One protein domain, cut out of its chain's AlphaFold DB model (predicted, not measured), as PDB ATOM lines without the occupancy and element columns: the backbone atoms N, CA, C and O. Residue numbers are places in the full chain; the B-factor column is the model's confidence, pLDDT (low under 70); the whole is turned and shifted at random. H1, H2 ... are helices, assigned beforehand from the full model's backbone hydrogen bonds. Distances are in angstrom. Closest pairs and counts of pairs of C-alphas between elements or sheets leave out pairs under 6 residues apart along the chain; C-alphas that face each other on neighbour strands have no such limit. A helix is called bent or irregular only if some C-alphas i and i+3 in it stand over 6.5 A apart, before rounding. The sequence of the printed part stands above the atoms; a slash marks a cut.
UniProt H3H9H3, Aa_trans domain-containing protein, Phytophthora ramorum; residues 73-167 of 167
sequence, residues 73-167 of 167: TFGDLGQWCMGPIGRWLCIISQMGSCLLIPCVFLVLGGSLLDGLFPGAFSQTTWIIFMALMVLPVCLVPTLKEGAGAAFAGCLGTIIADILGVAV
ATOM      1  N   THR A  73      22.073  72.780 294.862       89.12
ATOM      2  CA  THR A  73      20.957  73.553 295.418       89.12
ATOM      3  C   THR A  73      20.027  72.682 296.257       89.12
ATOM      4  O   THR A  73      19.982  71.462 296.096       89.12
ATOM      5  N   PHE A  74      19.229  73.311 297.124       87.00
ATOM      6  CA  PHE A  74      18.204  72.609 297.902       87.00
ATOM      7  C   PHE A  74      17.161  71.920 297.002       87.00
ATOM      8  O   PHE A  74      16.730  70.804 297.283       87.00
ATOM      9  N   GLY A  75      16.822  72.529 295.860       89.88
ATOM     10  CA  GLY A  75      15.956  71.910 294.852       89.88
ATOM     11  C   GLY A  75      16.589  70.689 294.176       89.88
ATOM     12  O   GLY A  75      15.898  69.701 293.934       89.88
ATOM     13  N   ASP A  76      17.898  70.715 293.908       91.00
ATOM     14  CA  ASP A  76      18.614  69.553 293.359       91.00
ATOM     15  C   ASP A  76      18.727  68.423 294.386       91.00
ATOM     16  O   ASP A  76      18.651  67.252 294.021       91.00
ATOM     17  N   LEU A  77      18.846  68.763 295.674       90.94
ATOM     18  CA  LEU A  77      18.815  67.789 296.764       90.94
ATOM     19  C   LEU A  77      17.452  67.091 296.814       90.94
ATOM     20  O   LEU A  77      17.394  65.863 296.864       90.94
ATOM     21  N   GLY A  78      16.363  67.857 296.713       90.56
ATOM     22  CA  GLY A  78      15.006  67.320 296.600       90.56
ATOM     23  C   GLY A  78      14.826  66.425 295.370       90.56
ATOM     24  O   GLY A  78      14.276  65.328 295.484       90.56
ATOM     25  N   GLN A  79      15.355  66.848 294.214       92.31
ATOM     26  CA  GLN A  79      15.357  66.048 292.984       92.31
ATOM     27  C   GLN A  79      16.087  64.716 293.170       92.31
ATOM     28  O   GLN A  79      15.629  63.686 292.682       92.31
ATOM     29  N   TRP A  80      17.227  64.734 293.854       90.69
ATOM     30  CA  TRP A  80      18.032  63.540 294.079       90.69
ATOM     31  C   TRP A  80      17.365  62.568 295.061       90.69
ATOM     32  O   TRP A  80      17.428  61.360 294.855       90.69
ATOM     33  N   CYS A  81      16.675  63.080 296.083       89.38
ATOM     34  CA  CYS A  81      16.027  62.247 297.097       89.38
ATOM     35  C   CYS A  81      14.703  61.624 296.631       89.38
ATOM     36  O   CYS A  81      14.437  60.463 296.927       89.38
ATOM     37  N   MET A  82      13.840  62.399 295.962       90.12
ATOM     38  CA  MET A  82      12.455  61.998 295.647       90.12
ATOM     39  C   MET A  82      12.047  62.307 294.196       90.12
ATOM     40  O   MET A  82      10.859  62.325 293.867       90.12
ATOM     41  N   GLY A  83      13.008  62.584 293.313       91.94
ATOM     42  CA  GLY A  83      12.727  62.919 291.920       91.94
ATOM     43  C   GLY A  83      12.005  64.269 291.751       91.94
ATOM     44  O   GLY A  83      12.102  65.148 292.612       91.94
ATOM     45  N   PRO A  84      11.247  64.453 290.651       93.12
ATOM     46  CA  PRO A  84      10.590  65.722 290.307       93.12
ATOM     47  C   PRO A  84       9.689  66.296 291.403       93.12
ATOM     48  O   PRO A  84       9.624  67.512 291.580       93.12
ATOM     49  N   ILE A  85       9.017  65.428 292.164       94.75
ATOM     50  CA  ILE A  85       8.135  65.835 293.261       94.75
ATOM     51  C   ILE A  85       8.956  66.476 294.383       94.75
ATOM     52  O   ILE A  85       8.610  67.558 294.854       94.75
ATOM     53  N   GLY A  86      10.078  65.860 294.764       91.75
ATOM     54  CA  GLY A  86      10.973  66.404 295.786       91.75
ATOM     55  C   GLY A  86      11.527  67.776 295.410       91.75
ATOM     56  O   GLY A  86      11.568  68.676 296.244       91.75
ATOM     57  N   ARG A  87      11.877  67.974 294.133       93.44
ATOM     58  CA  ARG A  87      12.325  69.279 293.626       93.44
ATOM     59  C   ARG A  87      11.261  70.357 293.802       93.44
ATOM     60  O   ARG A  87      11.570  71.430 294.317       93.44
ATOM     61  N   TRP A  88      10.022  70.079 293.399       94.25
ATOM     62  CA  TRP A  88       8.921  71.034 293.534       94.25
ATOM     63  C   TRP A  88       8.599  71.348 294.995       94.25
ATOM     64  O   TRP A  88       8.433  72.519 295.331       94.25
ATOM     65  N   LEU A  89       8.589  70.342 295.874       93.69
ATOM     66  CA  LEU A  89       8.375  70.549 297.308       93.69
ATOM     67  C   LEU A  89       9.447  71.464 297.918       93.69
ATOM     68  O   LEU A  89       9.109  72.418 298.620       93.69
ATOM     69  N   CYS A  90      10.727  71.233 297.608       93.06
ATOM     70  CA  CYS A  90      11.831  72.078 298.069       93.06
ATOM     71  C   CYS A  90      11.733  73.513 297.533       93.06
ATOM     72  O   CYS A  90      11.925  74.461 298.286       93.06
ATOM     73  N   ILE A  91      11.415  73.695 296.248       94.12
ATOM     74  CA  ILE A  91      11.329  75.033 295.646       94.12
ATOM     75  C   ILE A  91      10.146  75.817 296.217       94.12
ATOM     76  O   ILE A  91      10.325  76.959 296.626       94.12
ATOM     77  N   ILE A  92       8.956  75.215 296.290       95.06
ATOM     78  CA  ILE A  92       7.751  75.901 296.781       95.06
ATOM     79  C   ILE A  92       7.914  76.283 298.255       95.06
ATOM     80  O   ILE A  92       7.638  77.424 298.625       95.06
ATOM     81  N   SER A  93       8.409  75.365 299.092       92.44
ATOM     82  CA  SER A  93       8.661  75.651 300.511       92.44
ATOM     83  C   SER A  93       9.729  76.730 300.707       92.44
ATOM     84  O   SER A  93       9.551  77.624 301.540       92.44
ATOM     85  N   GLN A  94      10.798  76.715 299.905       92.62
ATOM     86  CA  GLN A  94      11.834  77.743 299.945       92.62
ATOM     87  C   GLN A  94      11.297  79.106 299.500       92.62
ATOM     88  O   GLN A  94      11.547  80.102 300.170       92.62
ATOM     89  N   MET A  95      10.536  79.166 298.403       93.38
ATOM     90  CA  MET A  95       9.922  80.407 297.922       93.38
ATOM     91  C   MET A  95       8.950  80.986 298.949       93.38
ATOM     92  O   MET A  95       8.992  82.185 299.221       93.38
ATOM     93  N   GLY A  96       8.122  80.134 299.562       93.62
ATOM     94  CA  GLY A  96       7.233  80.535 300.650       93.62
ATOM     95  C   GLY A  96       8.008  81.117 301.830       93.62
ATOM     96  O   GLY A  96       7.677  82.197 302.309       93.62
ATOM     97  N   SER A  97       9.091  80.460 302.247       90.38
ATOM     98  CA  SER A  97       9.942  80.937 303.344       90.38
ATOM     99  C   SER A  97      10.605  82.279 303.012       90.38
ATOM    100  O   SER A  97      10.543  83.208 303.814       90.38
ATOM    101  N   CYS A  98      11.165  82.423 301.807       88.88
ATOM    102  CA  CYS A  98      11.794  83.666 301.350       88.88
ATOM    103  C   CYS A  98      10.822  84.853 301.274       88.88
ATOM    104  O   CYS A  98      11.273  85.990 301.353       88.88
ATOM    105  N   LEU A  99       9.518  84.610 301.114       90.19
ATOM    106  CA  LEU A  99       8.501  85.661 301.102       90.19
ATOM    107  C   LEU A  99       7.971  85.960 302.510       90.19
ATOM    108  O   LEU A  99       7.926  87.113 302.931       90.19
ATOM    109  N   LEU A 100       7.584  84.919 303.251       89.38
ATOM    110  CA  LEU A 100       6.921  85.060 304.549       89.38
ATOM    111  C   LEU A 100       7.854  85.609 305.628       89.38
ATOM    112  O   LEU A 100       7.404  86.386 306.470       89.38
ATOM    113  N   ILE A 101       9.139  85.237 305.600       87.12
ATOM    114  CA  ILE A 101      10.115  85.699 306.590       87.12
ATOM    115  C   ILE A 101      10.240  87.235 306.537       87.12
ATOM    116  O   ILE A 101       9.918  87.868 307.543       87.12
ATOM    117  N   PRO A 102      10.586  87.883 305.403       86.56
ATOM    118  CA  PRO A 102      10.605  89.345 305.320       86.56
ATOM    119  C   PRO A 102       9.282  90.006 305.710       86.56
ATOM    120  O   PRO A 102       9.294  91.020 306.401       86.56
ATOM    121  N   CYS A 103       8.136  89.432 305.323       88.25
ATOM    122  CA  CYS A 103       6.830  89.981 305.692       88.25
ATOM    123  C   CYS A 103       6.644  90.060 307.214       88.25
ATOM    124  O   CYS A 103       6.254  91.107 307.727       88.25
ATOM    125  N   VAL A 104       6.957  88.984 307.944       87.19
ATOM    126  CA  VAL A 104       6.852  88.969 309.413       87.19
ATOM    127  C   VAL A 104       7.831  89.960 310.043       87.19
ATOM    128  O   VAL A 104       7.454  90.676 310.968       87.19
ATOM    129  N   PHE A 105       9.057  90.056 309.517       84.81
ATOM    130  CA  PHE A 105      10.056  91.018 309.994       84.81
ATOM    131  C   PHE A 105       9.585  92.468 309.836       84.81
ATOM    132  O   PHE A 105       9.698  93.260 310.770       84.81
ATOM    133  N   LEU A 106       9.031  92.813 308.671       88.88
ATOM    134  CA  LEU A 106       8.539  94.159 308.393       88.88
ATOM    135  C   LEU A 106       7.343  94.518 309.280       88.88
ATOM    136  O   LEU A 106       7.316  95.608 309.847       88.88
ATOM    137  N   VAL A 107       6.388  93.597 309.447       88.56
ATOM    138  CA  VAL A 107       5.206  93.820 310.294       88.56
ATOM    139  C   VAL A 107       5.597  93.970 311.763       88.56
ATOM    140  O   VAL A 107       5.138  94.917 312.406       88.56
ATOM    141  N   LEU A 108       6.461  93.089 312.284       86.38
ATOM    142  CA  LEU A 108       6.891  93.167 313.680       86.38
ATOM    143  C   LEU A 108       7.691  94.447 313.937       86.38
ATOM    144  O   LEU A 108       7.402  95.166 314.892       86.38
ATOM    145  N   GLY A 109       8.651  94.779 313.072       86.44
ATOM    146  CA  GLY A 109       9.427  96.008 313.233       86.44
ATOM    147  C   GLY A 109       8.561  97.265 313.137       86.44
ATOM    148  O   GLY A 109       8.735  98.182 313.932       86.44
ATOM    149  N   GLY A 110       7.555  97.271 312.255       88.06
ATOM    150  CA  GLY A 110       6.556  98.336 312.195       88.06
ATOM    151  C   GLY A 110       5.781  98.509 313.505       88.06
ATOM    152  O   GLY A 110       5.643  99.630 313.979       88.06
ATOM    153  N   SER A 111       5.324  97.411 314.125       87.12
ATOM    154  CA  SER A 111       4.639  97.482 315.428       87.12
ATOM    155  C   SER A 111       5.551  97.925 316.574       87.12
ATOM    156  O   SER A 111       5.101  98.627 317.476       87.12
ATOM    157  N   LEU A 112       6.834  97.550 316.542       86.44
ATOM    158  CA  LEU A 112       7.799  97.963 317.562       86.44
ATOM    159  C   LEU A 112       8.106  99.463 317.463       86.44
ATOM    160  O   LEU A 112       8.145 100.143 318.485       86.44
ATOM    161  N   LEU A 113       8.288  99.989 316.247       88.19
ATOM    162  CA  LEU A 113       8.537 101.417 316.020       88.19
ATOM    163  C   LEU A 113       7.326 102.286 316.371       88.19
ATOM    164  O   LEU A 113       7.502 103.360 316.942       88.19
ATOM    165  N   ASP A 114       6.115 101.805 316.086       88.94
ATOM    166  CA  ASP A 114       4.872 102.463 316.500       88.94
ATOM    167  C   ASP A 114       4.756 102.547 318.032       88.94
ATOM    168  O   ASP A 114       4.445 103.603 318.580       88.94
ATOM    169  N   GLY A 115       5.110 101.465 318.738       85.88
ATOM    170  CA  GLY A 115       5.160 101.448 320.201       85.88
ATOM    171  C   GLY A 115       6.254 102.343 320.798       85.88
ATOM    172  O   GLY A 115       6.049 102.929 321.859       85.88
ATOM    173  N   LEU A 116       7.405 102.470 320.127       87.31
ATOM    174  CA  LEU A 116       8.529 103.292 320.590       87.31
ATOM    175  C   LEU A 116       8.288 104.798 320.384       87.31
ATOM    176  O   LEU A 116       8.721 105.605 321.207       87.31
ATOM    177  N   PHE A 117       7.594 105.176 319.308       90.69
ATOM    178  CA  PHE A 117       7.294 106.565 318.948       90.69
ATOM    179  C   PHE A 117       5.780 106.789 318.800       90.69
ATOM    180  O   PHE A 117       5.291 107.029 317.687       90.69
ATOM    181  N   PRO A 118       5.023 106.739 319.911       85.81
ATOM    182  CA  PRO A 118       3.572 106.830 319.861       85.81
ATOM    183  C   PRO A 118       3.125 108.169 319.261       85.81
ATOM    184  O   PRO A 118       3.556 109.239 319.690       85.81
ATOM    185  N   GLY A 119       2.246 108.107 318.258       83.81
ATOM    186  CA  GLY A 119       1.654 109.286 317.615       83.81
ATOM    187  C   GLY A 119       2.538 110.001 316.583       83.81
ATOM    188  O   GLY A 119       2.097 111.011 316.038       83.81
ATOM    189  N   ALA A 120       3.745 109.503 316.285       88.94
ATOM    190  CA  ALA A 120       4.620 110.105 315.274       88.94
ATOM    191  C   ALA A 120       4.179 109.775 313.835       88.94
ATOM    192  O   ALA A 120       4.023 110.670 313.007       88.94
ATOM    193  N   PHE A 121       3.953 108.491 313.539       87.12
ATOM    194  CA  PHE A 121       3.498 108.001 312.236       87.12
ATOM    195  C   PHE A 121       2.581 106.789 312.408       87.12
ATOM    196  O   PHE A 121       2.591 106.150 313.451       87.12
ATOM    197  N   SER A 122       1.806 106.454 311.371       87.62
ATOM    198  CA  SER A 122       1.011 105.221 311.365       87.62
ATOM    199  C   SER A 122       1.901 103.979 311.226       87.62
ATOM    200  O   SER A 122       2.939 104.032 310.558       87.62
ATOM    201  N   GLN A 123       1.457 102.833 311.752       86.69
ATOM    202  CA  GLN A 123       2.160 101.552 311.601       86.69
ATOM    203  C   GLN A 123       2.505 101.233 310.132       86.69
ATOM    204  O   GLN A 123       3.618 100.803 309.834       86.69
ATOM    205  N   THR A 124       1.591 101.489 309.190       89.44
ATOM    206  CA  THR A 124       1.834 101.272 307.751       89.44
ATOM    207  C   THR A 124       2.997 102.118 307.235       89.44
ATOM    208  O   THR A 124       3.821 101.638 306.459       89.44
ATOM    209  N   THR A 125       3.100 103.367 307.687       91.19
ATOM    210  CA  THR A 125       4.200 104.264 307.324       91.19
ATOM    211  C   THR A 125       5.535 103.732 307.854       91.19
ATOM    212  O   THR A 125       6.509 103.694 307.102       91.19
ATOM    213  N   TRP A 126       5.575 103.234 309.095       91.69
ATOM    214  CA  TRP A 126       6.768 102.594 309.664       91.69
ATOM    215  C   TRP A 126       7.199 101.343 308.895       91.69
ATOM    216  O   TRP A 126       8.390 101.164 308.635       91.69
ATOM    217  N   ILE A 127       6.242 100.512 308.470       91.31
ATOM    218  CA  ILE A 127       6.503  99.332 307.633       91.31
ATOM    219  C   ILE A 127       7.144  99.741 306.299       91.31
ATOM    220  O   ILE A 127       8.127  99.132 305.880       91.31
ATOM    221  N   ILE A 128       6.623 100.784 305.643       91.25
ATOM    222  CA  ILE A 128       7.176 101.283 304.374       91.25
ATOM    223  C   ILE A 128       8.601 101.813 304.578       91.25
ATOM    224  O   ILE A 128       9.495 101.462 303.808       91.25
ATOM    225  N   PHE A 129       8.845 102.605 305.627       90.06
ATOM    226  CA  PHE A 129      10.189 103.098 305.942       90.06
ATOM    227  C   PHE A 129      11.179 101.959 306.197       90.06
ATOM    228  O   PHE A 129      12.274 101.961 305.637       90.06
ATOM    229  N   MET A 130      10.783 100.957 306.980       89.38
ATOM    230  CA  MET A 130      11.577  99.749 307.208       89.38
ATOM    231  C   MET A 130      11.899  99.020 305.900       89.38
ATOM    232  O   MET A 130      13.053  98.668 305.661       89.38
ATOM    233  N   ALA A 131      10.907  98.826 305.026       90.06
ATOM    234  CA  ALA A 131      11.108  98.160 303.742       90.06
ATOM    235  C   ALA A 131      12.130  98.902 302.864       90.06
ATOM    236  O   ALA A 131      13.004  98.272 302.272       90.06
ATOM    237  N   LEU A 132      12.067 100.237 302.834       89.62
ATOM    238  CA  LEU A 132      13.033 101.068 302.112       89.62
ATOM    239  C   LEU A 132      14.448 100.960 302.700       89.62
ATOM    240  O   LEU A 132      15.410 100.870 301.944       89.62
ATOM    241  N   MET A 133      14.579 100.915 304.030       86.56
ATOM    242  CA  MET A 133      15.875 100.791 304.713       86.56
ATOM    243  C   MET A 133      16.520  99.411 304.539       86.56
ATOM    244  O   MET A 133      17.744  99.301 304.555       86.56
ATOM    245  N   VAL A 134      15.716  98.360 304.356       84.44
ATOM    246  CA  VAL A 134      16.199  96.985 304.140       84.44
ATOM    247  C   VAL A 134      16.540  96.718 302.669       84.44
ATOM    248  O   VAL A 134      17.339  95.832 302.378       84.44
ATOM    249  N   LEU A 135      16.015  97.505 301.726       83.62
ATOM    250  CA  LEU A 135      16.231  97.327 300.284       83.62
ATOM    251  C   LEU A 135      17.715  97.232 299.854       83.62
ATOM    252  O   LEU A 135      18.019  96.388 299.009       83.62
ATOM    253  N   PRO A 136      18.667  97.987 300.440       81.56
ATOM    254  CA  PRO A 136      20.093  97.822 300.153       81.56
ATOM    255  C   PRO A 136      20.648  96.442 300.528       81.56
ATOM    256  O   PRO A 136      21.581  95.966 299.888       81.56
ATOM    257  N   VAL A 137      20.070  95.762 301.526       78.00
ATOM    258  CA  VAL A 137      20.491  94.411 301.937       78.00
ATOM    259  C   VAL A 137      20.205  93.389 300.835       78.00
ATOM    260  O   VAL A 137      20.965  92.439 300.673       78.00
ATOM    261  N   CYS A 138      19.183  93.618 300.004       77.38
ATOM    262  CA  CYS A 138      18.904  92.785 298.832       77.38
ATOM    263  C   CYS A 138      20.027  92.823 297.782       77.38
ATOM    264  O   CYS A 138      20.077  91.953 296.917       77.38
ATOM    265  N   LEU A 139      20.917  93.821 297.846       77.00
ATOM    266  CA  LEU A 139      22.068  93.952 296.956       77.00
ATOM    267  C   LEU A 139      23.313  93.229 297.480       77.00
ATOM    268  O   LEU A 139      24.320  93.241 296.783       77.00
ATOM    269  N   VAL A 140      23.264  92.615 298.670       78.38
ATOM    270  CA  VAL A 140      24.380  91.852 299.243       78.38
ATOM    271  C   VAL A 140      24.317  90.408 298.722       78.38
ATOM    272  O   VAL A 140      23.459  89.636 299.152       78.38
ATOM    273  N   PRO A 141      25.204  90.006 297.792       69.31
ATOM    274  CA  PRO A 141      25.093  88.732 297.090       69.31
ATOM    275  C   PRO A 141      25.589  87.533 297.905       69.31
ATOM    276  O   PRO A 141      25.298  86.393 297.539       69.31
ATOM    277  N   THR A 142      26.363  87.747 298.979       72.12
ATOM    278  CA  THR A 142      27.002  86.647 299.714       72.12
ATOM    279  C   THR A 142      26.757  86.689 301.222       72.12
ATOM    280  O   THR A 142      26.808  87.733 301.869       72.12
ATOM    281  N   LEU A 143      26.578  85.504 301.822       66.06
ATOM    282  CA  LEU A 143      26.489  85.330 303.281       66.06
ATOM    283  C   LEU A 143      27.758  85.796 304.012       66.06
ATOM    284  O   LEU A 143      27.696  86.109 305.196       66.06
ATOM    285  N   LYS A 144      28.905  85.843 303.322       66.75
ATOM    286  CA  LYS A 144      30.162  86.354 303.886       66.75
ATOM    287  C   LYS A 144      30.136  87.873 304.025       66.75
ATOM    288  O   LYS A 144      30.582  88.385 305.045       66.75
ATOM    289  N   GLU A 145      29.586  88.575 303.040       73.56
ATOM    290  CA  GLU A 145      29.399  90.031 303.089       73.56
ATOM    291  C   GLU A 145      28.276  90.427 304.061       73.56
ATOM    292  O   GLU A 145      28.369  91.454 304.727       73.56
ATOM    293  N   GLY A 146      27.256  89.574 304.215       74.50
ATOM    294  CA  GLY A 146      26.154  89.772 305.163       74.50
ATOM    295  C   GLY A 146      26.450  89.381 306.618       74.50
ATOM    296  O   GLY A 146      25.656  89.704 307.502       74.50
ATOM    297  N   ALA A 147      27.579  88.719 306.900       79.00
ATOM    298  CA  ALA A 147      27.884  88.189 308.234       79.00
ATOM    299  C   ALA A 147      27.965  89.284 309.312       79.00
ATOM    300  O   ALA A 147      27.522  89.079 310.440       79.00
ATOM    301  N   GLY A 148      28.478  90.470 308.964       80.94
ATOM    302  CA  GLY A 148      28.531  91.611 309.884       80.94
ATOM    303  C   GLY A 148      27.142  92.130 310.269       80.94
ATOM    304  O   GLY A 148      26.888  92.398 311.441       80.94
ATOM    305  N   ALA A 149      26.221  92.207 309.303       83.50
ATOM    306  CA  ALA A 149      24.839  92.617 309.550       83.50
ATOM    307  C   ALA A 149      24.080  91.574 310.386       83.50
ATOM    308  O   ALA A 149      23.378  91.937 311.328       83.50
ATOM    309  N   ALA A 150      24.277  90.283 310.093       83.38
ATOM    310  CA  ALA A 150      23.718  89.193 310.891       83.38
ATOM    311  C   ALA A 150      24.228  89.235 312.341       83.38
ATOM    312  O   ALA A 150      23.442  89.116 313.279       83.38
ATOM    313  N   PHE A 151      25.529  89.470 312.539       87.06
ATOM    314  CA  PHE A 151      26.109  89.619 313.873       87.06
ATOM    315  C   PHE A 151      25.538  90.826 314.625       87.06
ATOM    316  O   PHE A 151      25.140  90.686 315.779       87.06
ATOM    317  N   ALA A 152      25.450  91.991 313.977       88.31
ATOM    318  CA  ALA A 152      24.875  93.190 314.585       88.31
ATOM    319  C   ALA A 152      23.407  92.978 314.994       88.31
ATOM    320  O   ALA A 152      23.020  93.347 316.103       88.31
ATOM    321  N   GLY A 153      22.610  92.332 314.136       86.62
ATOM    322  CA  GLY A 153      21.221  91.980 314.442       86.62
ATOM    323  C   GLY A 153      21.105  91.006 315.617       86.62
ATOM    324  O   GLY A 153      20.308  91.226 316.531       86.62
ATOM    325  N   CYS A 154      21.943  89.969 315.639       88.62
ATOM    326  CA  CYS A 154      22.001  89.005 316.734       88.62
ATOM    327  C   CYS A 154      22.377  89.679 318.062       88.62
ATOM    328  O   CYS A 154      21.664  89.519 319.050       88.62
ATOM    329  N   LEU A 155      23.437  90.495 318.078       90.69
ATOM    330  CA  LEU A 155      23.872  91.227 319.267       90.69
ATOM    331  C   LEU A 155      22.789  92.190 319.770       90.69
ATOM    332  O   LEU A 155      22.511  92.220 320.966       90.69
ATOM    333  N   GLY A 156      22.147  92.937 318.865       88.38
ATOM    334  CA  GLY A 156      21.038  93.826 319.213       88.38
ATOM    335  C   GLY A 156      19.870  93.076 319.854       88.38
ATOM    336  O   GLY A 156      19.322  93.531 320.854       88.38
ATOM    337  N   THR A 157      19.546  91.890 319.335       87.94
ATOM    338  CA  THR A 157      18.492  91.033 319.893       87.94
ATOM    339  C   THR A 157      18.876  90.502 321.276       87.94
ATOM    340  O   THR A 157      18.069  90.577 322.191       87.94
ATOM    341  N   ILE A 158      20.116  90.037 321.473       89.06
ATOM    342  CA  ILE A 158      20.593  89.564 322.786       89.06
ATOM    343  C   ILE A 158      20.495  90.680 323.829       89.06
ATOM    344  O   ILE A 158      20.024  90.452 324.940       89.06
ATOM    345  N   ILE A 159      20.925  91.895 323.475       90.06
ATOM    346  CA  ILE A 159      20.834  93.054 324.370       90.06
ATOM    347  C   ILE A 159      19.368  93.357 324.694       90.06
ATOM    348  O   ILE A 159      19.039  93.557 325.862       90.06
ATOM    349  N   ALA A 160      18.487  93.358 323.689       86.12
ATOM    350  CA  ALA A 160      17.058  93.583 323.884       86.12
ATOM    351  C   ALA A 160      16.422  92.525 324.799       86.12
ATOM    352  O   ALA A 160      15.660  92.885 325.690       86.12
ATOM    353  N   ASP A 161      16.776  91.250 324.633       86.19
ATOM    354  CA  ASP A 161      16.270  90.152 325.460       86.19
ATOM    355  C   ASP A 161      16.755  90.274 326.916       86.19
ATOM    356  O   ASP A 161      15.964  90.115 327.843       86.19
ATOM    357  N   ILE A 162      18.032  90.615 327.140       88.06
ATOM    358  CA  ILE A 162      18.573  90.855 328.492       88.06
ATOM    359  C   ILE A 162      17.837  92.014 329.166       88.06
ATOM    360  O   ILE A 162      17.430  91.891 330.321       88.06
ATOM    361  N   LEU A 163      17.655  93.128 328.455       87.06
ATOM    362  CA  LEU A 163      16.918  94.281 328.967       87.06
ATOM    363  C   LEU A 163      15.455  93.930 329.252       87.06
ATOM    364  O   LEU A 163      14.945  94.293 330.303       87.06
ATOM    365  N   GLY A 164      14.803  93.193 328.354       81.44
ATOM    366  CA  GLY A 164      13.410  92.779 328.504       81.44
ATOM    367  C   GLY A 164      13.165  91.820 329.671       81.44
ATOM    368  O   GLY A 164      12.055  91.783 330.184       81.44
ATOM    369  N   VAL A 165      14.176  91.058 330.102       81.38
ATOM    370  CA  VAL A 165      14.106  90.215 331.312       81.38
ATOM    371  C   VAL A 165      14.474  90.994 332.582       81.38
ATOM    372  O   VAL A 165      14.037  90.628 333.670       81.38
ATOM    373  N   ALA A 166      15.306  92.032 332.467       79.56
ATOM    374  CA  ALA A 166      15.791  92.811 333.606       79.56
ATOM    375  C   ALA A 166      14.791  93.858 334.138       79.56
ATOM    376  O   ALA A 166      14.986  94.343 335.254       79.56
ATOM    377  N   VAL A 167      13.770  94.219 333.352       68.19
ATOM    378  CA  VAL A 167      12.711  95.196 333.685       68.19
ATOM    379  C   VAL A 167      11.415  94.471 334.023       68.19
ATOM    380  O   VAL A 167      10.750  94.902 334.992       68.19
TER     381      VAL A 167
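This is residues 73 to 167 of the 167 residues of the protein "Aa_trans domain-containing protein" of Phytophthora ramorum (UniProt H3H9H3). One long helix arm, H1b, makes the length; short H1a folds back beside its start, H2 folds back steeply across its far part, and H3 touches no helix. The 95 printed residues hold three named helices, H1 H2 H3, and no named strand: all helix, loose, radius of gyration of the C-alphas 17.9 A, spans 53 by 27 by 27 A.

H1, residues 74 to 116, is one helix by its hydrogen bonds but bent, C-alphas 81 and 84 being 9.4 A apart; its arms are H1a, residues 74 to 81, and H1b, residues 84 to 116. H1a touches H1b residues 84 to 91 alone, closest C-alphas Gly 78 and Gly 86, 4.2 A, opposite ways at a shallow tilt of 33 degrees, only just short of steep. H2, residues 123 to 139, touches H1b residues 106 to 114 alone, closest C-alphas Gly 110 and Ile 127, 4.7 A, at a steep tilt of 51 degrees, opposite ways. H3, residues 143 to 166, is close but not clearly touching H2, closest C-alphas Val 137 and Gly 146, 8.0 A; it is apart from H1b. O i to N i+4 pairs are within hydrogen-bond range throughout H1a, 28 of 29 in H1b, 9 of 13 in H2, 18 of 20 in H3.

H1a begins at C-alpha 74 (18.204, 72.609, 297.902) and measures 10.6 A, H1b 48.3 A, H2 25.9 A; H3, 33.0 A, ends at C-alpha 166 (15.791, 92.811, 333.606). H2 is only just irregular, C-alphas 133 and 136 being 6.9 A apart; H3 is irregular, C-alphas 145 and 148 being 7.0 A apart.

The farthest C-alphas, Gly 83 and Gly 119, are 54.2 A apart. The printed part has no cut and no long link; pLDDT is under 70 at residues 141, 143 to 144 and 167.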